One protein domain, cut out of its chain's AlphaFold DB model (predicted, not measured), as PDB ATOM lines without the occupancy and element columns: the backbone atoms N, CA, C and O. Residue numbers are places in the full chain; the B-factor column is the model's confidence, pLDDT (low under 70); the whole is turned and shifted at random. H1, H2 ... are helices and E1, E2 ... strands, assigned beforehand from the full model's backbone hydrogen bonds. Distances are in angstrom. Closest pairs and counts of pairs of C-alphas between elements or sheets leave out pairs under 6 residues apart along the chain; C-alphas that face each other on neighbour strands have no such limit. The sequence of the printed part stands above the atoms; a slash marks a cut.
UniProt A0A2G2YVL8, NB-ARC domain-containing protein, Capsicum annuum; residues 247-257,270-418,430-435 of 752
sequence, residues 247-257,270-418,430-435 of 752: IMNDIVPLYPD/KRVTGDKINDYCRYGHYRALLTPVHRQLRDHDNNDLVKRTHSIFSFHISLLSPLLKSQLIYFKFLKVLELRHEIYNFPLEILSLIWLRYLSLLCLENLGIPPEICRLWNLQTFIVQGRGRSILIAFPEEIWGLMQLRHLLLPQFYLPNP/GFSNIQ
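AT A GLANCE: This is residues 247 to 257, 270 to 418 and 430 to 435 of the 752 residues of the protein "NB-ARC domain-containing protein" of Capsicum annuum (UniProt A0A2G2YVL8). The chain is wound in stacked turns as a short, curved solenoid: strands E3 to E7 stand side by side along one side, and short helices H3 to H6 form a row along another, joined to them by loops. E2 and E1 extend the strand row at one end, where H1 and H2 also lie, and residues 294 to 301 stick out as a loop. The printed part has 166 residues, with seven named strands and six named helices alternating from E1 to E7; the sheet, in order E1 to E7, is mixed. The class is mixed, helices and strands, with under half of the residues in named elements. The whole is compact, with a radius of gyration of the C-alphas of 16.9 A and spans of 53 by 37 by 25 A.

IN THESE COORDINATES: E1, residues 247 to 251, begins at C-alpha 247 (127.967, 115.714, 208.060). H1 is residues 274 to 280, E2 286 to 290, H2 302 to 308 and E3 309 to 314, 14.1 A long. H3, residues 323 to 330, is 12.5 A long; E4, 336 to 343, is 17.7 A long and bends by 70 degrees at residue 340. H4 is 348 to 352, E5 358 to 363, 16.5 A, H5 371 to 375, E6 381 to 386, 16.4 A, and H6 397 to 401. E7, residues 407 to 409, ends at C-alpha 409 (144.852, 134.669, 193.829).

HOW THE PARTS SIT: The sheet is twisted, with edge strands E1 and E7. E1 and E2 are antiparallel, with N 249 and O 288 at 3.0 A; E2 and E3 also, with N 287 and O 313 at 2.9 A. From E3 to E7 neighbours are parallel: N 338 and O 312, 2.9 A; N 339 and O 360, 2.8 A; N 383 and O 359, 2.8 A; N 382 and O 407, 2.9 A. E3, H3, E4 form a strand-helix-strand unit, two parallel neighbour strands with a helix between, with a right-handed crossover. H4 and H5 touch, with C-alphas 351 and 373 closest at 6.1 A; H5 and H6 touch, with C-alphas 374 and 401 closest at 5.0 A. H2 only grazes the sheet; H1 is not on it. Within hydrogen-bond range, O i to N i+4 pairs are 0 of 3 in H1, 2 of 3 in H2, 1 of 4 in H3 and 0 of 1 in each of H4, H5 and H6; O i to N i+3 pairs are 2 of 4 in H1, 2 of 5 in H3 and 2 of 2 in each of H4, H5 and H6.

THE WHOLE: The farthest C-alphas, Arg 298 and Asn 417, are 53.2 A apart. Residues 258 to 269 and 419 to 429 are not printed; the C-alpha gaps are 17.2 A and 6.9 A. The link E2 to H2 is long. Mean pLDDT of the printed part is 75.4; 54 residues are under 70, among them 270 to 285.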
ATOM      1  N   ILE A 247     127.255 116.291 206.917       74.38
ATOM      2  CA  ILE A 247     127.967 115.714 208.060       74.38
ATOM      3  C   ILE A 247     129.325 116.391 208.178       74.38
ATOM      4  O   ILE A 247     130.088 116.429 207.214       74.38
ATOM      5  N   MET A 248     129.630 116.893 209.372       73.69
ATOM      6  CA  MET A 248     130.932 117.467 209.689       73.69
ATOM      7  C   MET A 248     131.792 116.445 210.431       73.69
ATOM      8  O   MET A 248     131.394 115.943 211.481       73.69
ATOM      9  N   ASN A 249     132.982 116.172 209.899       70.50
ATOM     10  CA  ASN A 249     133.967 115.297 210.524       70.50
ATOM     11  C   ASN A 249     135.300 116.021 210.695       70.50
ATOM     12  O   ASN A 249     135.832 116.585 209.739       70.50
ATOM     13  N   ASP A 250     135.877 115.936 211.891       67.12
ATOM     14  CA  ASP A 250     137.281 116.273 212.093       67.12
ATOM     15  C   ASP A 250     138.153 115.115 211.588       67.12
ATOM     16  O   ASP A 250     137.938 113.943 211.917       67.12
ATOM     17  N   ILE A 251     139.127 115.459 210.756       64.06
ATOM     18  CA  ILE A 251     140.107 114.556 210.173       64.06
ATOM     19  C   ILE A 251     141.468 114.871 210.802       64.06
ATOM     20  O   ILE A 251     141.997 115.974 210.647       64.06
ATOM     21  N   VAL A 252     142.043 113.875 211.480       56.56
ATOM     22  CA  VAL A 252     143.365 113.958 212.120       56.56
ATOM     23  C   VAL A 252     144.275 112.846 211.574       56.56
ATOM     24  O   VAL A 252     143.827 111.698 211.465       56.56
ATOM     25  N   PRO A 253     145.542 113.139 211.219       51.72
ATOM     26  CA  PRO A 253     146.516 112.111 210.856       51.72
ATOM     27  C   PRO A 253     146.950 111.296 212.090       51.72
ATOM     28  O   PRO A 253     147.257 111.853 213.142       51.72
ATOM     29  N   LEU A 254     146.981 109.964 211.975       45.47
ATOM     30  CA  LEU A 254     147.382 109.073 213.068       45.47
ATOM     31  C   LEU A 254     148.924 108.974 213.159       45.47
ATOM     32  O   LEU A 254     149.553 108.373 212.293       45.47
ATOM     33  N   TYR A 255     149.462 109.506 214.262       51.62
ATOM     34  CA  TYR A 255     150.829 109.469 214.827       51.62
ATOM     35  C   TYR A 255     151.840 110.600 214.490       51.62
ATOM     36  O   TYR A 255     152.109 110.864 213.319       51.62
ATOM     37  N   PRO A 256     152.443 111.225 215.533       45.00
ATOM     38  CA  PRO A 256     153.446 112.294 215.439       45.00
ATOM     39  C   PRO A 256     154.929 111.855 215.496       45.00
ATOM     40  O   PRO A 256     155.789 112.724 215.368       45.00
ATOM     41  N   ASP A 257     155.255 110.563 215.646       43.16
ATOM     42  CA  ASP A 257     156.635 110.114 215.913       43.16
ATOM     43  C   ASP A 257     157.244 109.229 214.800       43.16
ATOM     44  O   ASP A 257     156.730 108.159 214.483       43.16
ATOM     45  N   LYS A 270     140.600 108.851 211.495       46.88
ATOM     46  CA  LYS A 270     139.786 108.570 212.683       46.88
ATOM     47  C   LYS A 270     138.954 109.796 213.043       46.88
ATOM     48  O   LYS A 270     139.509 110.879 213.203       46.88
ATOM     49  N   ARG A 271     137.642 109.605 213.211       45.41
ATOM     50  CA  ARG A 271     136.751 110.586 213.845       45.41
ATOM     51  C   ARG A 271     137.252 110.842 215.269       45.41
ATOM     52  O   ARG A 271     137.417 109.892 216.037       45.41
ATOM     53  N   VAL A 272     137.498 112.101 215.622       46.59
ATOM     54  CA  VAL A 272     137.907 112.500 216.978       46.59
ATOM     55  C   VAL A 272     136.758 113.280 217.623       46.59
ATOM     56  O   VAL A 272     136.155 114.131 216.978       46.59
ATOM     57  N   THR A 273     136.402 112.949 218.867       44.84
ATOM     58  CA  THR A 273     135.428 113.706 219.672       44.84
ATOM     59  C   THR A 273     136.113 114.896 220.348       44.84
ATOM     60  O   THR A 273     137.312 114.831 220.620       44.84
ATOM     61  N   GLY A 274     135.352 115.964 220.626       44.59
ATOM     62  CA  GLY A 274     135.847 117.260 221.122       44.59
ATOM     63  C   GLY A 274     136.911 117.177 222.221       44.59
ATOM     64  O   GLY A 274     137.939 117.843 222.131       44.59
ATOM     65  N   ASP A 275     136.728 116.274 223.181       41.91
ATOM     66  CA  ASP A 275     137.594 116.134 224.359       41.91
ATOM     67  C   ASP A 275     139.028 115.679 224.027       41.91
ATOM     68  O   ASP A 275     139.952 115.921 224.797       41.91
ATOM     69  N   LYS A 276     139.243 115.046 222.864       42.34
ATOM     70  CA  LYS A 276     140.563 114.572 222.404       42.34
ATOM     71  C   LYS A 276     141.244 115.522 221.419       42.34
ATOM     72  O   LYS A 276     142.398 115.300 221.070       42.34
ATOM     73  N   ILE A 277     140.560 116.571 220.953       45.72
ATOM     74  CA  ILE A 277     141.082 117.507 219.941       45.72
ATOM     75  C   ILE A 277     142.289 118.288 220.484       45.72
ATOM     76  O   ILE A 277     143.240 118.525 219.735       45.72
ATOM     77  N   ASN A 278     142.292 118.616 221.782       46.94
ATOM     78  CA  ASN A 278     143.335 119.429 222.417       46.94
ATOM     79  C   ASN A 278     144.734 118.788 222.401       46.94
ATOM     80  O   ASN A 278     145.716 119.510 222.221       46.94
ATOM     81  N   ASP A 279     144.838 117.456 222.483       47.16
ATOM     82  CA  ASP A 279     146.133 116.756 222.443       47.16
ATOM     83  C   ASP A 279     146.733 116.686 221.024       47.16
ATOM     84  O   ASP A 279     147.954 116.659 220.858       47.16
ATOM     85  N   TYR A 280     145.900 116.730 219.972       47.88
ATOM     86  CA  TYR A 280     146.339 116.617 218.568       47.88
ATOM     87  C   TYR A 280     146.519 117.969 217.847       47.88
ATOM     88  O   TYR A 280     147.013 118.008 216.715       47.88
ATOM     89  N   CYS A 281     146.200 119.092 218.509       45.91
ATOM     90  CA  CYS A 281     146.256 120.464 217.975       45.91
ATOM     91  C   CYS A 281     147.593 120.907 217.362       45.91
ATOM     92  O   CYS A 281     147.619 121.881 216.607       45.91
ATOM     93  N   ARG A 282     148.702 120.211 217.632       45.47
ATOM     94  CA  ARG A 282     150.009 120.544 217.042       45.47
ATOM     95  C   ARG A 282     150.214 120.067 215.602       45.47
ATOM     96  O   ARG A 282     151.134 120.573 214.967       45.47
ATOM     97  N   TYR A 283     149.394 119.152 215.070       47.25
ATOM     98  CA  TYR A 283     149.770 118.377 213.868       47.25
ATOM     99  C   TYR A 283     148.852 118.524 212.642       47.25
ATOM    100  O   TYR A 283     149.127 117.931 211.598       47.25
ATOM    101  N   GLY A 284     147.830 119.380 212.712       53.47
ATOM    102  CA  GLY A 284     146.963 119.722 211.580       53.47
ATOM    103  C   GLY A 284     145.532 119.232 211.775       53.47
ATOM    104  O   GLY A 284     145.260 118.042 211.671       53.47
ATOM    105  N   HIS A 285     144.620 120.174 212.024       61.78
ATOM    106  CA  HIS A 285     143.181 119.911 212.020       61.78
ATOM    107  C   HIS A 285     142.614 120.181 210.638       61.78
ATOM    108  O   HIS A 285     142.683 121.320 210.149       61.78
ATOM    109  N   TYR A 286     142.045 119.138 210.039       71.62
ATOM    110  CA  TYR A 286     141.180 119.281 208.881       71.62
ATOM    111  C   TYR A 286     139.737 119.058 209.297       71.62
ATOM    112  O   TYR A 286     139.450 118.155 210.075       71.62
ATOM    113  N   ARG A 287     138.822 119.835 208.726       77.12
ATOM    114  CA  ARG A 287     137.389 119.543 208.794       77.12
ATOM    115  C   ARG A 287     136.890 119.168 207.421       77.12
ATOM    116  O   ARG A 287     137.134 119.895 206.458       77.12
ATOM    117  N   ALA A 288     136.204 118.038 207.355       80.12
ATOM    118  CA  ALA A 288     135.538 117.566 206.164       80.12
ATOM    119  C   ALA A 288     134.027 117.765 206.256       80.12
ATOM    120  O   ALA A 288     133.427 117.490 207.296       80.12
ATOM    121  N   LEU A 289     133.431 118.182 205.140       82.44
ATOM    122  CA  LEU A 289     131.992 118.118 204.919       82.44
ATOM    123  C   LEU A 289     131.656 116.943 204.018       82.44
ATOM    124  O   LEU A 289     132.289 116.747 202.975       82.44
ATOM    125  N   LEU A 290     130.648 116.182 204.426       83.75
ATOM    126  CA  LEU A 290     130.186 115.009 203.715       83.75
ATOM    127  C   LEU A 290     128.708 115.128 203.370       83.75
ATOM    128  O   LEU A 290     127.898 115.574 204.185       83.75
ATOM    129  N   THR A 291     128.351 114.597 202.202       80.31
ATOM    130  CA  THR A 291     126.954 114.451 201.809       80.31
ATOM    131  C   THR A 291     126.256 113.456 202.753       80.31
ATOM    132  O   THR A 291     126.781 112.358 202.994       80.31
ATOM    133  N   PRO A 292     125.085 113.801 203.305       70.25
ATOM    134  CA  PRO A 292     124.258 112.904 204.111       70.25
ATOM    135  C   PRO A 292     123.827 111.641 203.351       70.25
ATOM    136  O   PRO A 292     123.714 111.653 202.128       70.25
ATOM    137  N   VAL A 293     123.546 110.549 204.067       67.56
ATOM    138  CA  VAL A 293     122.947 109.323 203.501       67.56
ATOM    139  C   VAL A 293     121.676 108.997 204.282       67.56
ATOM    140  O   VAL A 293     121.662 109.091 205.505       67.56
ATOM    141  N   HIS A 294     120.616 108.575 203.588       56.72
ATOM    142  CA  HIS A 294     119.313 108.239 204.186       56.72
ATOM    143  C   HIS A 294     119.280 106.917 204.992       56.72
ATOM    144  O   HIS A 294     118.214 106.511 205.444       56.72
ATOM    145  N   ARG A 295     120.406 106.215 205.194       50.53
ATOM    146  CA  ARG A 295     120.464 104.932 205.924       50.53
ATOM    147  C   ARG A 295     121.482 104.966 207.061       50.53
ATOM    148  O   ARG A 295     122.600 105.437 206.876       50.53
ATOM    149  N   GLN A 296     121.084 104.406 208.206       47.53
ATOM    150  CA  GLN A 296     121.936 104.135 209.367       47.53
ATOM    151  C   GLN A 296     123.089 103.207 208.960       47.53
ATOM    152  O   GLN A 296     122.917 101.993 208.853       47.53
ATOM    153  N   LEU A 297     124.261 103.777 208.695       45.69
ATOM    154  CA  LEU A 297     125.486 103.012 208.486       45.69
ATOM    155  C   LEU A 297     126.125 102.726 209.846       45.69
ATOM    156  O   LEU A 297     126.244 103.617 210.685       45.69
ATOM    157  N   ARG A 298     126.526 101.468 210.059       45.12
ATOM    158  CA  ARG A 298     127.402 101.083 211.174       45.12
ATOM    159  C   ARG A 298     128.811 101.628 210.904       45.12
ATOM    160  O   ARG A 298     129.203 101.753 209.748       45.12
ATOM    161  N   ASP A 299     129.571 101.887 211.964       45.62
ATOM    162  CA  ASP A 299     130.888 102.560 212.006       45.62
ATOM    163  C   ASP A 299     132.042 101.948 211.160       45.62
ATOM    164  O   ASP A 299     133.195 102.349 211.317       45.62
ATOM    165  N   HIS A 300     131.798 100.993 210.252       44.69
ATOM    166  CA  HIS A 300     132.859 100.204 209.608       44.69
ATOM    167  C   HIS A 300     133.188 100.501 208.131       44.69
ATOM    168  O   HIS A 300     134.192  99.977 207.650       44.69
ATOM    169  N   ASP A 301     132.492 101.404 207.430       52.72
ATOM    170  CA  ASP A 301     132.777 101.691 206.008       52.72
ATOM    171  C   ASP A 301     133.507 103.031 205.775       52.72
ATOM    172  O   ASP A 301     132.962 103.992 205.236       52.72
ATOM    173  N   ASN A 302     134.803 103.101 206.105       51.28
ATOM    174  CA  ASN A 302     135.646 104.277 205.804       51.28
ATOM    175  C   ASN A 302     135.705 104.641 204.303       51.28
ATOM    176  O   ASN A 302     135.914 105.803 203.951       51.28
ATOM    177  N   ASN A 303     135.487 103.669 203.408       54.81
ATOM    178  CA  ASN A 303     135.395 103.909 201.963       54.81
ATOM    179  C   ASN A 303     134.158 104.735 201.566       54.81
ATOM    180  O   ASN A 303     134.180 105.376 200.514       54.81
ATOM    181  N   ASP A 304     133.096 104.727 202.375       65.00
ATOM    182  CA  ASP A 304     131.906 105.550 202.143       65.00
ATOM    183  C   ASP A 304     132.172 107.017 202.520       65.00
ATOM    184  O   ASP A 304     131.849 107.930 201.760       65.00
ATOM    185  N   LEU A 305     132.881 107.255 203.631       66.25
ATOM    186  CA  LEU A 305     133.220 108.605 204.101       66.25
ATOM    187  C   LEU A 305     134.032 109.399 203.068       66.25
ATOM    188  O   LEU A 305     133.713 110.549 202.764       66.25
ATOM    189  N   VAL A 306     135.059 108.777 202.488       69.62
ATOM    190  CA  VAL A 306     135.937 109.427 201.504       69.62
ATOM    191  C   VAL A 306     135.184 109.769 200.214       69.62
ATOM    192  O   VAL A 306     135.371 110.848 199.658       69.62
ATOM    193  N   LYS A 307     134.276 108.893 199.765       72.38
ATOM    194  CA  LYS A 307     133.431 109.154 198.590       72.38
ATOM    195  C   LYS A 307     132.412 110.262 198.844       72.38
ATOM    196  O   LYS A 307     132.087 111.002 197.928       72.38
ATOM    197  N   ARG A 308     131.903 110.385 200.065       77.25
ATOM    198  CA  ARG A 308     130.889 111.389 200.413       77.25
ATOM    199  C   ARG A 308     131.473 112.751 200.743       77.25
ATOM    200  O   ARG A 308     130.737 113.732 200.748       77.25
ATOM    201  N   THR A 309     132.767 112.811 201.036       83.44
ATOM    202  CA  THR A 309     133.452 114.060 201.358       83.44
ATOM    203  C   THR A 309     133.514 114.954 200.123       83.44
ATOM    204  O   THR A 309     134.139 114.602 199.122       83.44
ATOM    205  N   HIS A 310     132.885 116.124 200.211       88.12
ATOM    206  CA  HIS A 310     132.894 117.126 199.147       88.12
ATOM    207  C   HIS A 310     133.715 118.367 199.505       88.12
ATOM    208  O   HIS A 310     134.128 119.077 198.593       88.12
ATOM    209  N   SER A 311     134.036 118.601 200.779       89.75
ATOM    210  CA  SER A 311     134.857 119.753 201.176       89.75
ATOM    211  C   SER A 311     135.842 119.393 202.266       89.75
ATOM    212  O   SER A 311     135.488 118.670 203.189       89.75
ATOM    213  N   ILE A 312     137.072 119.896 202.160       87.00
ATOM    214  CA  ILE A 312     138.145 119.729 203.145       87.00
ATOM    215  C   ILE A 312     138.766 121.097 203.432       87.00
ATOM    216  O   ILE A 312     139.321 121.744 202.538       87.00
ATOM    217  N   PHE A 313     138.724 121.508 204.699       83.94
ATOM    218  CA  PHE A 313     139.306 122.755 205.186       83.94
ATOM    219  C   PHE A 313     140.457 122.491 206.138       83.94
ATOM    220  O   PHE A 313     140.320 121.692 207.053       83.94
ATOM    221  N   SER A 314     141.557 123.222 205.972       79.31
ATOM    222  CA  SER A 314     142.688 123.223 206.901       79.31
ATOM    223  C   SER A 314     142.730 124.526 207.704       79.31
ATOM    224  O   SER A 314     142.644 125.621 207.134       79.31
ATOM    225  N   PHE A 315     142.873 124.421 209.029       72.19
ATOM    226  CA  PHE A 315     142.893 125.578 209.943       72.19
ATOM    227  C   PHE A 315     144.248 125.842 210.599       72.19
ATOM    228  O   PHE A 315     144.493 126.958 211.055       72.19
ATOM    229  N   HIS A 316     145.157 124.867 210.573       66.81
ATOM    230  CA  HIS A 316     146.496 124.993 211.143       66.81
ATOM    231  C   HIS A 316     147.563 124.748 210.083       66.81
ATOM    232  O   HIS A 316     147.419 123.884 209.220       66.81
ATOM    233  N   ILE A 317     148.652 125.510 210.173       61.06
ATOM    234  CA  ILE A 317     149.855 125.244 209.389       61.06
ATOM    235  C   ILE A 317     150.515 124.022 210.019       61.06
ATOM    236  O   ILE A 317     150.956 124.100 211.163       61.06
ATOM    237  N   SER A 318     150.546 122.902 209.298       57.84
ATOM    238  CA  SER A 318     151.263 121.701 209.738       57.84
ATOM    239  C   SER A 318     152.509 121.498 208.890       57.84
ATOM    240  O   SER A 318     152.450 121.601 207.661       57.84
ATOM    241  N   LEU A 319     153.620 121.202 209.568       47.09
ATOM    242  CA  LEU A 319     154.946 120.968 208.989       47.09
ATOM    243  C   LEU A 319     155.113 119.537 208.421       47.09
ATOM    244  O   LEU A 319     156.175 119.205 207.907       47.09
ATOM    245  N   LEU A 320     154.080 118.684 208.486       45.75
ATOM    246  CA  LEU A 320     154.045 117.300 207.974       45.75
ATOM    247  C   LEU A 320     152.635 117.046 207.370       45.75
ATOM    248  O   LEU A 320     151.663 117.603 207.865       45.75
ATOM    249  N   SER A 321     152.381 116.281 206.299       50.59
ATOM    250  CA  SER A 321     153.051 115.090 205.765       50.59
ATOM    251  C   SER A 321     152.716 114.832 204.266       50.59
ATOM    252  O   SER A 321     151.708 115.326 203.753       50.59
ATOM    253  N   PRO A 322     153.493 113.982 203.559       50.59
ATOM    254  CA  PRO A 322     153.158 113.408 202.244       50.59
ATOM    255  C   PRO A 322     151.883 112.541 202.206       50.59
ATOM    256  O   PRO A 322     151.441 112.179 201.118       50.59
ATOM    257  N   LEU A 323     151.293 112.199 203.362       46.94
ATOM    258  CA  LEU A 323     150.198 111.224 203.479       46.94
ATOM    259  C   LEU A 323     148.907 111.675 202.786       46.94
ATOM    260  O   LEU A 323     148.199 110.856 202.209       46.94
ATOM    261  N   LEU A 324     148.606 112.977 202.807       54.69
ATOM    262  CA  LEU A 324     147.422 113.502 202.125       54.69
ATOM    263  C   LEU A 324     147.557 113.445 200.605       54.69
ATOM    264  O   LEU A 324     146.560 113.212 199.933       54.69
ATOM    265  N   LYS A 325     148.774 113.585 200.056       58.03
ATOM    266  CA  LYS A 325     148.987 113.588 198.598       58.03
ATOM    267  C   LYS A 325     148.494 112.289 197.963       58.03
ATOM    268  O   LYS A 325     147.690 112.344 197.040       58.03
ATOM    269  N   SER A 326     148.864 111.139 198.528       61.72
ATOM    270  CA  SER A 326     148.439 109.830 198.013       61.72
ATOM    271  C   SER A 326     146.966 109.509 198.279       61.72
ATOM    272  O   SER A 326     146.395 108.671 197.588       61.72
ATOM    273  N   GLN A 327     146.331 110.165 199.254       66.19
ATOM    274  CA  GLN A 327     144.935 109.916 199.617       66.19
ATOM    275  C   GLN A 327     143.934 110.783 198.842       66.19
ATOM    276  O   GLN A 327     142.764 110.412 198.744       66.19
ATOM    277  N   LEU A 328     144.369 111.906 198.254       73.81
ATOM    278  CA  LEU A 328     143.484 112.816 197.517       73.81
ATOM    279  C   LEU A 328     142.739 112.119 196.372       73.81
ATOM    280  O   LEU A 328     141.559 112.387 196.174       73.81
ATOM    281  N   ILE A 329     143.372 111.161 195.691       72.50
ATOM    282  CA  ILE A 329     142.780 110.418 194.561       72.50
ATOM    283  C   ILE A 329     141.476 109.681 194.907       72.50
ATOM    284  O   ILE A 329     140.699 109.333 194.014       72.50
ATOM    285  N   TYR A 330     141.225 109.411 196.189       75.69
ATOM    286  CA  TYR A 330     140.023 108.708 196.625       75.69
ATOM    287  C   TYR A 330     138.813 109.647 196.772       75.69
ATOM    288  O   TYR A 330     137.672 109.187 196.680       75.69
ATOM    289  N   PHE A 331     139.035 110.957 196.922       79.44
ATOM    290  CA  PHE A 331     138.001 111.978 197.130       79.44
ATOM    291  C   PHE A 331     137.352 112.432 195.814       79.44
ATOM    292  O   PHE A 331     137.395 113.600 195.432       79.44
ATOM    293  N   LYS A 332     136.734 111.501 195.083       80.12
ATOM    294  CA  LYS A 332     136.267 111.738 193.704       80.12
ATOM    295  C   LYS A 332     135.244 112.867 193.537       80.12
ATOM    296  O   LYS A 332     135.125 113.368 192.427       80.12
ATOM    297  N   PHE A 333     134.519 113.260 194.584       86.12
ATOM    298  CA  PHE A 333     133.478 114.300 194.537       86.12
ATOM    299  C   PHE A 333     133.880 115.602 195.246       86.12
ATOM    300  O   PHE A 333     133.025 116.428 195.567       86.12
ATOM    301  N   LEU A 334     135.178 115.791 195.496       89.94
ATOM    302  CA  LEU A 334     135.678 116.963 196.199       89.94
ATOM    303  C   LEU A 334     135.472 118.245 195.380       89.94
ATOM    304  O   LEU A 334     135.980 118.375 194.269       89.94
ATOM    305  N   LYS A 335     134.749 119.200 195.965       94.31
ATOM    306  CA  LYS A 335     134.491 120.555 195.471       94.31
ATOM    307  C   LYS A 335     135.419 121.586 196.112       94.31
ATOM    308  O   LYS A 335     135.854 122.508 195.421       94.31
ATOM    309  N   VAL A 336     135.741 121.442 197.399       93.94
ATOM    310  CA  VAL A 336     136.585 122.395 198.139       93.94
ATOM    311  C   VAL A 336     137.796 121.692 198.735       93.94
ATOM    312  O   VAL A 336     137.663 120.731 199.490       93.94
ATOM    313  N   LEU A 337     138.984 122.209 198.431       91.69
ATOM    314  CA  LEU A 337     140.244 121.745 198.998       91.69
ATOM    315  C   LEU A 337     141.084 122.936 199.466       91.69
ATOM    316  O   LEU A 337     141.655 123.670 198.658       91.69
ATOM    317  N   GLU A 338     141.189 123.117 200.781       88.69
ATOM    318  CA  GLU A 338     142.113 124.070 201.398       88.69
ATOM    319  C   GLU A 338     143.237 123.331 202.125       88.69
ATOM    320  O   GLU A 338     143.034 122.725 203.176       88.69
ATOM    321  N   LEU A 339     144.449 123.434 201.580       82.62
ATOM    322  CA  LEU A 339     145.668 122.869 202.142       82.62
ATOM    323  C   LEU A 339     146.571 123.995 202.644       82.62
ATOM    324  O   LEU A 339     147.083 124.800 201.863       82.62
ATOM    325  N   ARG A 340     146.814 124.024 203.958       76.12
ATOM    326  CA  ARG A 340     147.784 124.927 204.599       76.12
ATOM    327  C   ARG A 340     149.079 124.196 204.958       76.12
ATOM    328  O   ARG A 340     149.687 124.465 205.990       76.12
ATOM    329  N   HIS A 341     149.483 123.272 204.090       72.00
ATOM    330  CA  HIS A 341     150.746 122.538 204.184       72.00
ATOM    331  C   HIS A 341     151.723 123.121 203.198       72.00
ATOM    332  O   HIS A 341     151.340 123.461 202.081       72.00
ATOM    333  N   GLU A 342     152.974 123.198 203.616       72.94
ATOM    334  CA  GLU A 342     154.053 123.680 202.774       72.94
ATOM    335  C   GLU A 342     154.280 122.680 201.635       72.94
ATOM    336  O   GLU A 342     154.685 121.534 201.850       72.94
ATOM    337  N   ILE A 343     153.959 123.101 200.410       75.50
ATOM    338  CA  ILE A 343     154.267 122.340 199.202       75.50
ATOM    339  C   ILE A 343     155.482 122.931 198.488       75.50
ATOM    340  O   ILE A 343     155.589 124.145 198.316       75.50
ATOM    341  N   TYR A 344     156.366 122.040 198.040       77.38
ATOM    342  CA  TYR A 344     157.520 122.356 197.190       77.38
ATOM    343  C   TYR A 344     157.222 122.116 195.702       77.38
ATOM    344  O   TYR A 344     157.766 122.789 194.842       77.38
ATOM    345  N   ASN A 345     156.314 121.182 195.398       81.06
ATOM    346  CA  ASN A 345     155.876 120.842 194.044       81.06
ATOM    347  C   ASN A 345     154.351 120.749 193.995       81.06
ATOM    348  O   ASN A 345     153.721 120.416 195.007       81.06
ATOM    349  N   PHE A 346     153.770 120.990 192.817       85.88
ATOM    350  CA  PHE A 346     152.330 120.862 192.614       85.88
ATOM    351  C   PHE A 346     151.905 119.388 192.785       85.88
ATOM    352  O   PHE A 346     152.456 118.528 192.097       85.88
ATOM    353  N   PRO A 347     150.955 119.062 193.684       85.31
ATOM    354  CA  PRO A 347     150.480 117.688 193.854       85.31
ATOM    355  C   PRO A 347     149.658 117.237 192.640       85.31
ATOM    356  O   PRO A 347     148.544 117.719 192.421       85.31
ATOM    357  N   LEU A 348     150.201 116.317 191.839       87.00
ATOM    358  CA  LEU A 348     149.564 115.846 190.602       87.00
ATOM    359  C   LEU A 348     148.240 115.116 190.863       87.00
ATOM    360  O   LEU A 348     147.365 115.088 190.004       87.00
ATOM    361  N   GLU A 349     148.050 114.574 192.062       85.88
ATOM    362  CA  GLU A 349     146.835 113.874 192.475       85.88
ATOM    363  C   GLU A 349     145.606 114.789 192.463       85.88
ATOM    364  O   GLU A 349     144.500 114.335 192.160       85.88
ATOM    365  N   ILE A 350     145.795 116.096 192.695       89.31
ATOM    366  CA  ILE A 350     144.721 117.098 192.631       89.31
ATOM    367  C   ILE A 350     144.110 117.154 191.229       89.31
ATOM    368  O   ILE A 350     142.915 117.389 191.095       89.31
ATOM    369  N   LEU A 351     144.890 116.869 190.183       90.31
ATOM    370  CA  LEU A 351     144.434 116.904 188.791       90.31
ATOM    371  C   LEU A 351     143.385 115.829 188.467       90.31
ATOM    372  O   LEU A 351     142.733 115.905 187.426       90.31
ATOM    373  N   SER A 352     143.221 114.826 189.338       89.25
ATOM    374  CA  SER A 352     142.159 113.818 189.235       89.25
ATOM    375  C   SER A 352     140.807 114.293 189.794       89.25
ATOM    376  O   SER A 352     139.776 113.669 189.536       89.25
ATOM    377  N   LEU A 353     140.784 115.414 190.524       90.62
ATOM    378  CA  LEU A 353     139.613 115.950 191.221       90.62
ATOM    379  C   LEU A 353     138.787 116.869 190.313       90.62
ATOM    380  O   LEU A 353     138.685 118.071 190.530       90.62
ATOM    381  N   ILE A 354     138.171 116.308 189.276       91.06
ATOM    382  CA  ILE A 354     137.476 117.079 188.224       91.06
ATOM    383  C   ILE A 354     136.272 117.916 188.708       91.06
ATOM    384  O   ILE A 354     135.825 118.819 187.999       91.06
ATOM    385  N   TRP A 355     135.737 117.628 189.900       92.25
ATOM    386  CA  TRP A 355     134.625 118.364 190.521       92.25
ATOM    387  C   TRP A 355     135.078 119.557 191.368       92.25
ATOM    388  O   TRP A 355     134.238 120.285 191.902       92.25
ATOM    389  N   LEU A 356     136.392 119.772 191.476       94.81
ATOM    390  CA  LEU A 356     136.962 120.806 192.319       94.81
ATOM    391  C   LEU A 356     136.583 122.199 191.804       94.81
ATOM    392  O   LEU A 356     136.816 122.540 190.647       94.81
ATOM    393  N   ARG A 357     136.015 123.010 192.697       96.25
ATOM    394  CA  ARG A 357     135.596 124.400 192.471       96.25
ATOM    395  C   ARG A 357     136.451 125.394 193.251       96.25
ATOM    396  O   ARG A 357     136.630 126.523 192.801       96.25
ATOM    397  N   TYR A 358     137.026 124.979 194.376       96.75
ATOM    398  CA  TYR A 358     137.913 125.797 195.197       96.75
ATOM    399  C   TYR A 358     139.188 125.034 195.537       96.75
ATOM    400  O   TYR A 358     139.138 123.969 196.152       96.75
ATOM    401  N   LEU A 359     140.332 125.618 195.187       95.31
ATOM    402  CA  LEU A 359     141.654 125.110 195.517       95.31
ATOM    403  C   LEU A 359     142.464 126.200 196.217       95.31
ATOM    404  O   LEU A 359     142.675 127.275 195.656       95.31
ATOM    405  N   SER A 360     142.960 125.916 197.418       93.50
ATOM    406  CA  SER A 360     143.911 126.771 198.125       93.50
ATOM    407  C   SER A 360     145.127 125.964 198.551       93.50
ATOM    408  O   SER A 360     144.993 124.979 199.271       93.50
ATOM    409  N   LEU A 361     146.309 126.417 198.143       89.56
ATOM    410  CA  LEU A 361     147.598 125.798 198.447       89.56
ATOM    411  C   LEU A 361     148.497 126.780 199.207       89.56
ATOM    412  O   LEU A 361     148.379 127.992 199.028       89.56
ATOM    413  N   LEU A 362     149.422 126.270 200.020       84.81
ATOM    414  CA  LEU A 362     150.467 127.057 200.677       84.81
ATOM    415  C   LEU A 362     151.836 126.649 200.124       84.81
ATOM    416  O   LEU A 362     152.241 125.501 200.245       84.81
ATOM    417  N   CYS A 363     152.564 127.590 199.534       80.88
ATOM    418  CA  CYS A 363     153.866 127.336 198.928       80.88
ATOM    419  C   CYS A 363     154.940 128.257 199.525       80.88
ATOM    420  O   CYS A 363     154.654 129.400 199.893       80.88
ATOM    421  N   LEU A 364     156.172 127.756 199.645       74.81
ATOM    422  CA  LEU A 364     157.328 128.521 200.133       74.81
ATOM    423  C   LEU A 364     158.347 128.860 199.041       74.81
ATOM    424  O   LEU A 364     159.175 129.748 199.240       74.81
ATOM    425  N   GLU A 365     158.269 128.183 197.898       78.00
ATOM    426  CA  GLU A 365     159.236 128.270 196.804       78.00
ATOM    427  C   GLU A 365     158.525 128.449 195.459       78.00
ATOM    428  O   GLU A 365     157.301 128.551 195.397       78.00
ATOM    429  N   ASN A 366     159.291 128.541 194.372       82.75
ATOM    430  CA  ASN A 366     158.724 128.662 193.035       82.75
ATOM    431  C   ASN A 366     157.906 127.415 192.685       82.75
ATOM    432  O   ASN A 366     158.360 126.292 192.889       82.75
ATOM    433  N   LEU A 367     156.721 127.617 192.112       85.75
ATOM    434  CA  LEU A 367     155.783 126.539 191.814       85.75
ATOM    435  C   LEU A 367     155.476 126.501 190.315       85.75
ATOM    436  O   LEU A 367     154.882 127.430 189.764       85.75
ATOM    437  N   GLY A 368     155.858 125.405 189.661       88.25
ATOM    438  CA  GLY A 368     155.411 125.091 188.307       88.25
ATOM    439  C   GLY A 368     154.037 124.426 188.340       88.25
ATOM    440  O   GLY A 368     153.861 123.412 189.016       88.25
ATOM    441  N   ILE A 369     153.067 124.992 187.622       92.12
ATOM    442  CA  ILE A 369     151.748 124.379 187.450       92.12
ATOM    443  C   ILE A 369     151.782 123.467 186.210       92.12
ATOM    444  O   ILE A 369     152.218 123.920 185.150       92.12
ATOM    445  N   PRO A 370     151.346 122.200 186.311       93.44
ATOM    446  CA  PRO A 370     151.375 121.258 185.190       93.44
ATOM    447  C   PRO A 370     150.283 121.558 184.136       93.44
ATOM    448  O   PRO A 370     149.211 122.045 184.511       93.44
ATOM    449  N   PRO A 371     150.509 121.258 182.836       92.44
ATOM    450  CA  PRO A 371     149.535 121.447 181.742       92.44
ATOM    451  C   PRO A 371     148.162 120.821 181.999       92.44
ATOM    452  O   PRO A 371     147.124 121.380 181.650       92.44
ATOM    453  N   GLU A 372     148.137 119.686 182.690       94.62
ATOM    454  CA  GLU A 372     146.934 118.945 183.058       94.62
ATOM    455  C   GLU A 372     145.997 119.717 183.999       94.62
ATOM    456  O   GLU A 372     144.887 119.247 184.254       94.62
ATOM    457  N   ILE A 373     146.392 120.896 184.498       93.19
ATOM    458  CA  ILE A 373     145.525 121.782 185.284       93.19
ATOM    459  C   ILE A 373     144.198 122.071 184.573       93.19
ATOM    460  O   ILE A 373     143.171 122.198 185.235       93.19
ATOM    461  N   CYS A 374     144.186 122.078 183.235       90.50
ATOM    462  CA  CYS A 374     142.980 122.249 182.422       90.50
ATOM    463  C   CYS A 374     141.892 121.193 182.680       90.50
ATOM    464  O   CYS A 374     140.720 121.453 182.411       90.50
ATOM    465  N   ARG A 375     142.240 120.028 183.250       92.50
ATOM    466  CA  ARG A 375     141.271 118.996 183.664       92.50
ATOM    467  C   ARG A 375     140.346 119.476 184.781       92.50
ATOM    468  O   ARG A 375     139.247 118.949 184.921       92.50
ATOM    469  N   LEU A 376     140.754 120.485 185.547       93.69
ATOM    470  CA  LEU A 376     139.951 121.102 186.602       93.69
ATOM    471  C   LEU A 376     139.007 122.172 186.033       93.69
ATOM    472  O   LEU A 376     138.930 123.282 186.545       93.69
ATOM    473  N   TRP A 377     138.276 121.860 184.964       90.25
ATOM    474  CA  TRP A 377     137.436 122.818 184.232       90.25
ATOM    475  C   TRP A 377     136.304 123.441 185.076       90.25
ATOM    476  O   TRP A 377     135.806 124.510 184.726       90.25
ATOM    477  N   ASN A 378     135.933 122.811 186.200       93.06
ATOM    478  CA  ASN A 378     134.986 123.334 187.193       93.06
ATOM    479  C   ASN A 378     135.597 124.341 188.181       93.06
ATOM    480  O   ASN A 378     134.864 124.909 188.991       93.06
ATOM    481  N   LEU A 379     136.914 124.561 188.153       96.06
ATOM    482  CA  LEU A 379     137.600 125.368 189.153       96.06
ATOM    483  C   LEU A 379     137.175 126.836 189.052       96.06
ATOM    484  O   LEU A 379     137.413 127.496 188.047       96.06
ATOM    485  N   GLN A 380     136.573 127.353 190.123       95.62
ATOM    486  CA  GLN A 380     136.094 128.732 190.236       95.62
ATOM    487  C   GLN A 380     137.080 129.618 190.998       95.62
ATOM    488  O   GLN A 380     137.245 130.795 190.679       95.62
ATOM    489  N   THR A 381     137.753 129.067 192.007       97.25
ATOM    490  CA  THR A 381     138.718 129.786 192.840       97.25
ATOM    491  C   THR A 381     140.020 129.009 192.924       97.25
ATOM    492  O   THR A 381     140.035 127.882 193.413       97.25
ATOM    493  N   PHE A 382     141.123 129.645 192.527       96.31
ATOM    494  CA  PHE A 382     142.467 129.118 192.729       96.31
ATOM    495  C   PHE A 382     143.318 130.100 193.539       96.31
ATOM    496  O   PHE A 382     143.535 131.244 193.134       96.31
ATOM    497  N   ILE A 383     143.789 129.650 194.702       94.31
ATOM    498  CA  ILE A 383     144.600 130.419 195.642       94.31
ATOM    499  C   ILE A 383     145.935 129.717 195.866       94.31
ATOM    500  O   ILE A 383     145.978 128.530 196.186       94.31
ATOM    501  N   VAL A 384     147.021 130.478 195.791       90.62
ATOM    502  CA  VAL A 384     148.316 130.066 196.330       90.62
ATOM    503  C   VAL A 384     148.773 131.106 197.342       90.62
ATOM    504  O   VAL A 384     148.893 132.293 197.042       90.62
ATOM    505  N   GLN A 385     148.989 130.666 198.572       84.94
ATOM    506  CA  GLN A 385     149.516 131.476 199.661       84.94
ATOM    507  C   GLN A 385     151.042 131.361 199.661       84.94
ATOM    508  O   GLN A 385     151.570 130.266 199.492       84.94
ATOM    509  N   GLY A 386     151.746 132.477 199.861       72.62
ATOM    510  CA  GLY A 386     153.209 132.518 199.920       72.62
ATOM    511  C   GLY A 386     153.710 133.281 201.144       72.62
ATOM    512  O   GLY A 386     153.164 134.335 201.481       72.62
ATOM    513  N   ARG A 387     154.756 132.778 201.816       63.12
ATOM    514  CA  ARG A 387     155.413 133.478 202.936       63.12
ATOM    515  C   ARG A 387     156.558 134.366 202.436       63.12
ATOM    516  O   ARG A 387     157.721 133.998 202.496       63.12
ATOM    517  N   GLY A 388     156.218 135.568 201.973       54.41
ATOM    518  CA  GLY A 388     157.094 136.749 202.068       54.41
ATOM    519  C   GLY A 388     158.448 136.747 201.338       54.41
ATOM    520  O   GLY A 388     159.253 137.633 201.608       54.41
ATOM    521  N   ARG A 389     158.709 135.817 200.416       55.19
ATOM    522  CA  ARG A 389     159.819 135.878 199.448       55.19
ATOM    523  C   ARG A 389     159.254 135.879 198.031       55.19
ATOM    524  O   ARG A 389     158.076 135.567 197.852       55.19
ATOM    525  N   SER A 390     160.075 136.254 197.054       65.69
ATOM    526  CA  SER A 390     159.721 136.366 195.636       65.69
ATOM    527  C   SER A 390     159.376 135.018 194.994       65.69
ATOM    528  O   SER A 390     160.126 134.510 194.171       65.69
ATOM    529  N   ILE A 391     158.256 134.423 195.409       72.50
ATOM    530  CA  ILE A 391     157.744 133.156 194.890       72.50
ATOM    531  C   ILE A 391     157.174 133.405 193.501       72.50
ATOM    532  O   ILE A 391     156.218 134.169 193.334       72.50
ATOM    533  N   LEU A 392     157.768 132.732 192.525       75.44
ATOM    534  CA  LEU A 392     157.329 132.723 191.148       75.44
ATOM    535  C   LEU A 392     156.397 131.545 190.894       75.44
ATOM    536  O   LEU A 392     156.766 130.395 191.128       75.44
ATOM    537  N   ILE A 393     155.221 131.826 190.338       85.06
ATOM    538  CA  ILE A 393     154.306 130.781 189.881       85.06
ATOM    539  C   ILE A 393     154.168 130.874 188.367       85.06
ATOM    540  O   ILE A 393     153.778 131.912 187.822       85.06
ATOM    541  N   ALA A 394     154.544 129.792 187.691       85.25
ATOM    542  CA  ALA A 394     154.520 129.697 186.240       85.25
ATOM    543  C   ALA A 394     153.346 128.822 185.796       85.25
ATOM    544  O   ALA A 394     153.157 127.717 186.309       85.25
ATOM    545  N   PHE A 395     152.574 129.334 184.838       91.69
ATOM    546  CA  PHE A 395     151.442 128.632 184.251       91.69
ATOM    547  C   PHE A 395     151.742 128.155 182.825       91.69
ATOM    548  O   PHE A 395     152.398 128.881 182.071       91.69
ATOM    549  N   PRO A 396     151.217 126.981 182.441       93.00
ATOM    550  CA  PRO A 396     151.265 126.477 181.075       93.00
ATOM    551  C   PRO A 396     150.121 127.093 180.240       93.00
ATOM    552  O   PRO A 396     149.203 127.700 180.802       93.00
ATOM    553  N   GLU A 397     150.159 126.990 178.905       90.62
ATOM    554  CA  GLU A 397     149.137 127.600 178.023       90.62
ATOM    555  C   GLU A 397     147.733 127.025 178.269       90.62
ATOM    556  O   GLU A 397     146.724 127.711 178.121       90.62
ATOM    557  N   GLU A 398     147.659 125.791 178.744       92.12
ATOM    558  CA  GLU A 398     146.440 125.059 179.061       92.12
ATOM    559  C   GLU A 398     145.639 125.689 180.209       92.12
ATOM    560  O   GLU A 398     144.456 125.384 180.366       92.12
ATOM    561  N   ILE A 399     146.225 126.617 180.981       92.75
ATOM    562  CA  ILE A 399     145.505 127.332 182.045       92.75
ATOM    563  C   ILE A 399     144.254 128.040 181.521       92.75
ATOM    564  O   ILE A 399     143.255 128.122 182.231       92.75
ATOM    565  N   TRP A 400     144.276 128.496 180.264       91.38
ATOM    566  CA  TRP A 400     143.148 129.154 179.607       91.38
ATOM    567  C   TRP A 400     141.930 128.233 179.416       91.38
ATOM    568  O   TRP A 400     140.844 128.730 179.138       91.38
ATOM    569  N   GLY A 401     142.079 126.916 179.615       88.75
ATOM    570  CA  GLY A 401     140.979 125.949 179.635       88.75
ATOM    571  C   GLY A 401     140.115 125.979 180.906       88.75
ATOM    572  O   GLY A 401     139.079 125.318 180.952       88.75
ATOM    573  N   LEU A 402     140.495 126.743 181.941       92.06
ATOM    574  CA  LEU A 402     139.712 126.902 183.173       92.06
ATOM    575  C   LEU A 402     138.534 127.877 182.989       92.06
ATOM    576  O   LEU A 402     138.521 128.987 183.521       92.06
ATOM    577  N   MET A 403     137.521 127.460 182.231       85.62
ATOM    578  CA  MET A 403     136.414 128.329 181.800       85.62
ATOM    579  C   MET A 403     135.524 128.839 182.947       85.62
ATOM    580  O   MET A 403     134.880 129.882 182.820       85.62
ATOM    581  N   GLN A 404     135.474 128.124 184.074       91.50
ATOM    582  CA  GLN A 404     134.672 128.508 185.244       91.50
ATOM    583  C   GLN A 404     135.430 129.410 186.233       91.50
ATOM    584  O   GLN A 404     134.859 129.821 187.244       91.50
ATOM    585  N   LEU A 405     136.693 129.751 185.949       94.81
ATOM    586  CA  LEU A 405     137.555 130.479 186.876       94.81
ATOM    587  C   LEU A 405     137.067 131.918 187.098       94.81
ATOM    588  O   LEU A 405     137.024 132.731 186.177       94.81
ATOM    589  N   ARG A 406     136.756 132.243 188.358       94.62
ATOM    590  CA  ARG A 406     136.320 133.570 188.831       94.62
ATOM    591  C   ARG A 406     137.408 134.296 189.616       94.62
ATOM    592  O   ARG A 406     137.518 135.523 189.553       94.62
ATOM    593  N   HIS A 407     138.229 133.560 190.362       96.88
ATOM    594  CA  HIS A 407     139.240 134.142 191.241       96.88
ATOM    595  C   HIS A 407     140.587 133.438 191.104       96.88
ATOM    596  O   HIS A 407     140.709 132.257 191.420       96.88
ATOM    597  N   LEU A 408     141.611 134.200 190.722       96.31
ATOM    598  CA  LEU A 408     142.990 133.737 190.607       96.31
ATOM    599  C   LEU A 408     143.887 134.556 191.547       96.31
ATOM    600  O   LEU A 408     144.194 135.722 191.286       96.31
ATOM    601  N   LEU A 409     144.246 133.969 192.692       94.12
ATOM    602  CA  LEU A 409     144.852 134.669 193.829       94.12
ATOM    603  C   LEU A 409     146.196 134.061 194.218       94.12
ATOM    604  O   LEU A 409     146.279 133.167 195.053       94.12
ATOM    605  N   LEU A 410     147.259 134.586 193.634       91.31
ATOM    606  CA  LEU A 410     148.625 134.133 193.846       91.31
ATOM    607  C   LEU A 410     149.525 135.299 194.291       91.31
ATOM    608  O   LEU A 410     149.143 136.462 194.102       91.31
ATOM    609  N   PRO A 411     150.702 135.031 194.890       85.31
ATOM    610  CA  PRO A 411     151.608 136.075 195.367       85.31
ATOM    611  C   PRO A 411     152.191 136.886 194.207       85.31
ATOM    612  O   PRO A 411     152.068 138.104 194.200       85.31
ATOM    613  N   GLN A 412     152.767 136.207 193.216       85.62
ATOM    614  CA  GLN A 412     153.118 136.751 191.909       85.62
ATOM    615  C   GLN A 412     153.115 135.604 190.895       85.62
ATOM    616  O   GLN A 412     153.489 134.479 191.231       85.62
ATOM    617  N   PHE A 413     152.675 135.864 189.665       88.56
ATOM    618  CA  PHE A 413     152.648 134.832 188.633       88.56
ATOM    619  C   PHE A 413     152.694 135.392 187.212       88.56
ATOM    620  O   PHE A 413     152.324 136.545 186.958       88.56
ATOM    621  N   TYR A 414     153.124 134.536 186.286       88.56
ATOM    622  CA  TYR A 414     153.089 134.793 184.851       88.56
ATOM    623  C   TYR A 414     151.935 134.033 184.201       88.56
ATOM    624  O   TYR A 414     151.816 132.821 184.366       88.56
ATOM    625  N   LEU A 415     151.121 134.744 183.419       90.25
ATOM    626  CA  LEU A 415     150.192 134.135 182.472       90.25
ATOM    627  C   LEU A 415     150.822 134.079 181.076       90.25
ATOM    628  O   LEU A 415     151.297 135.116 180.587       90.25
ATOM    629  N   PRO A 416     150.811 132.909 180.415       90.38
ATOM    630  CA  PRO A 416     151.200 132.804 179.019       90.38
ATOM    631  C   PRO A 416     150.163 133.485 178.119       90.38
ATOM    632  O   PRO A 416     149.046 133.801 178.538       90.38
ATOM    633  N   ASN A 417     150.524 133.721 176.857       87.81
ATOM    634  CA  ASN A 417     149.544 134.219 175.894       87.81
ATOM    635  C   ASN A 417     148.447 133.159 175.682       87.81
ATOM    636  O   ASN A 417     148.760 131.971 175.694       87.81
ATOM    637  N   PRO A 418     147.188 133.566 175.455       85.06
ATOM    638  CA  PRO A 418     146.151 132.621 175.070       85.06
ATOM    639  C   PRO A 418     146.516 131.926 173.744       85.06
ATOM    640  O   PRO A 418     147.061 132.601 172.853       85.06
ATOM    641  N   GLY A 430     139.671 132.844 176.545       79.06
ATOM    642  CA  GLY A 430     139.826 133.777 177.649       79.06
ATOM    643  C   GLY A 430     139.024 133.328 178.865       79.06
ATOM    644  O   GLY A 430     138.117 132.503 178.760       79.06
ATOM    645  N   PHE A 431     139.337 133.896 180.023       88.62
ATOM    646  CA  PHE A 431     138.562 133.668 181.233       88.62
ATOM    647  C   PHE A 431     137.295 134.527 181.203       88.62
ATOM    648  O   PHE A 431     137.286 135.666 181.666       88.62
ATOM    649  N   SER A 432     136.209 133.990 180.652       85.06
ATOM    650  CA  SER A 432     134.932 134.709 180.545       85.06
ATOM    651  C   SER A 432     134.331 135.064 181.909       85.06
ATOM    652  O   SER A 432     133.727 136.124 182.049       85.06
ATOM    653  N   ASN A 433     134.533 134.225 182.925       90.00
ATOM    654  CA  ASN A 433     133.943 134.398 184.252       90.00
ATOM    655  C   ASN A 433     134.862 135.105 185.264       90.00
ATOM    656  O   ASN A 433     134.453 135.309 186.410       90.00
ATOM    657  N   ILE A 434     136.086 135.488 184.877       93.75
ATOM    658  CA  ILE A 434     137.070 136.030 185.821       93.75
ATOM    659  C   ILE A 434     136.599 137.354 186.421       93.75
ATOM    660  O   ILE A 434     136.283 138.299 185.709       93.75
ATOM    661  N   GLN A 435     136.602 137.433 187.748       94.38
ATOM    662  CA  GLN A 435     136.244 138.628 188.512       94.38
ATOM    663  C   GLN A 435     137.454 139.234 189.222       94.38
ATOM    664  O   GLN A 435     137.533 140.450 189.405       94.38
TER     665      GLN A 435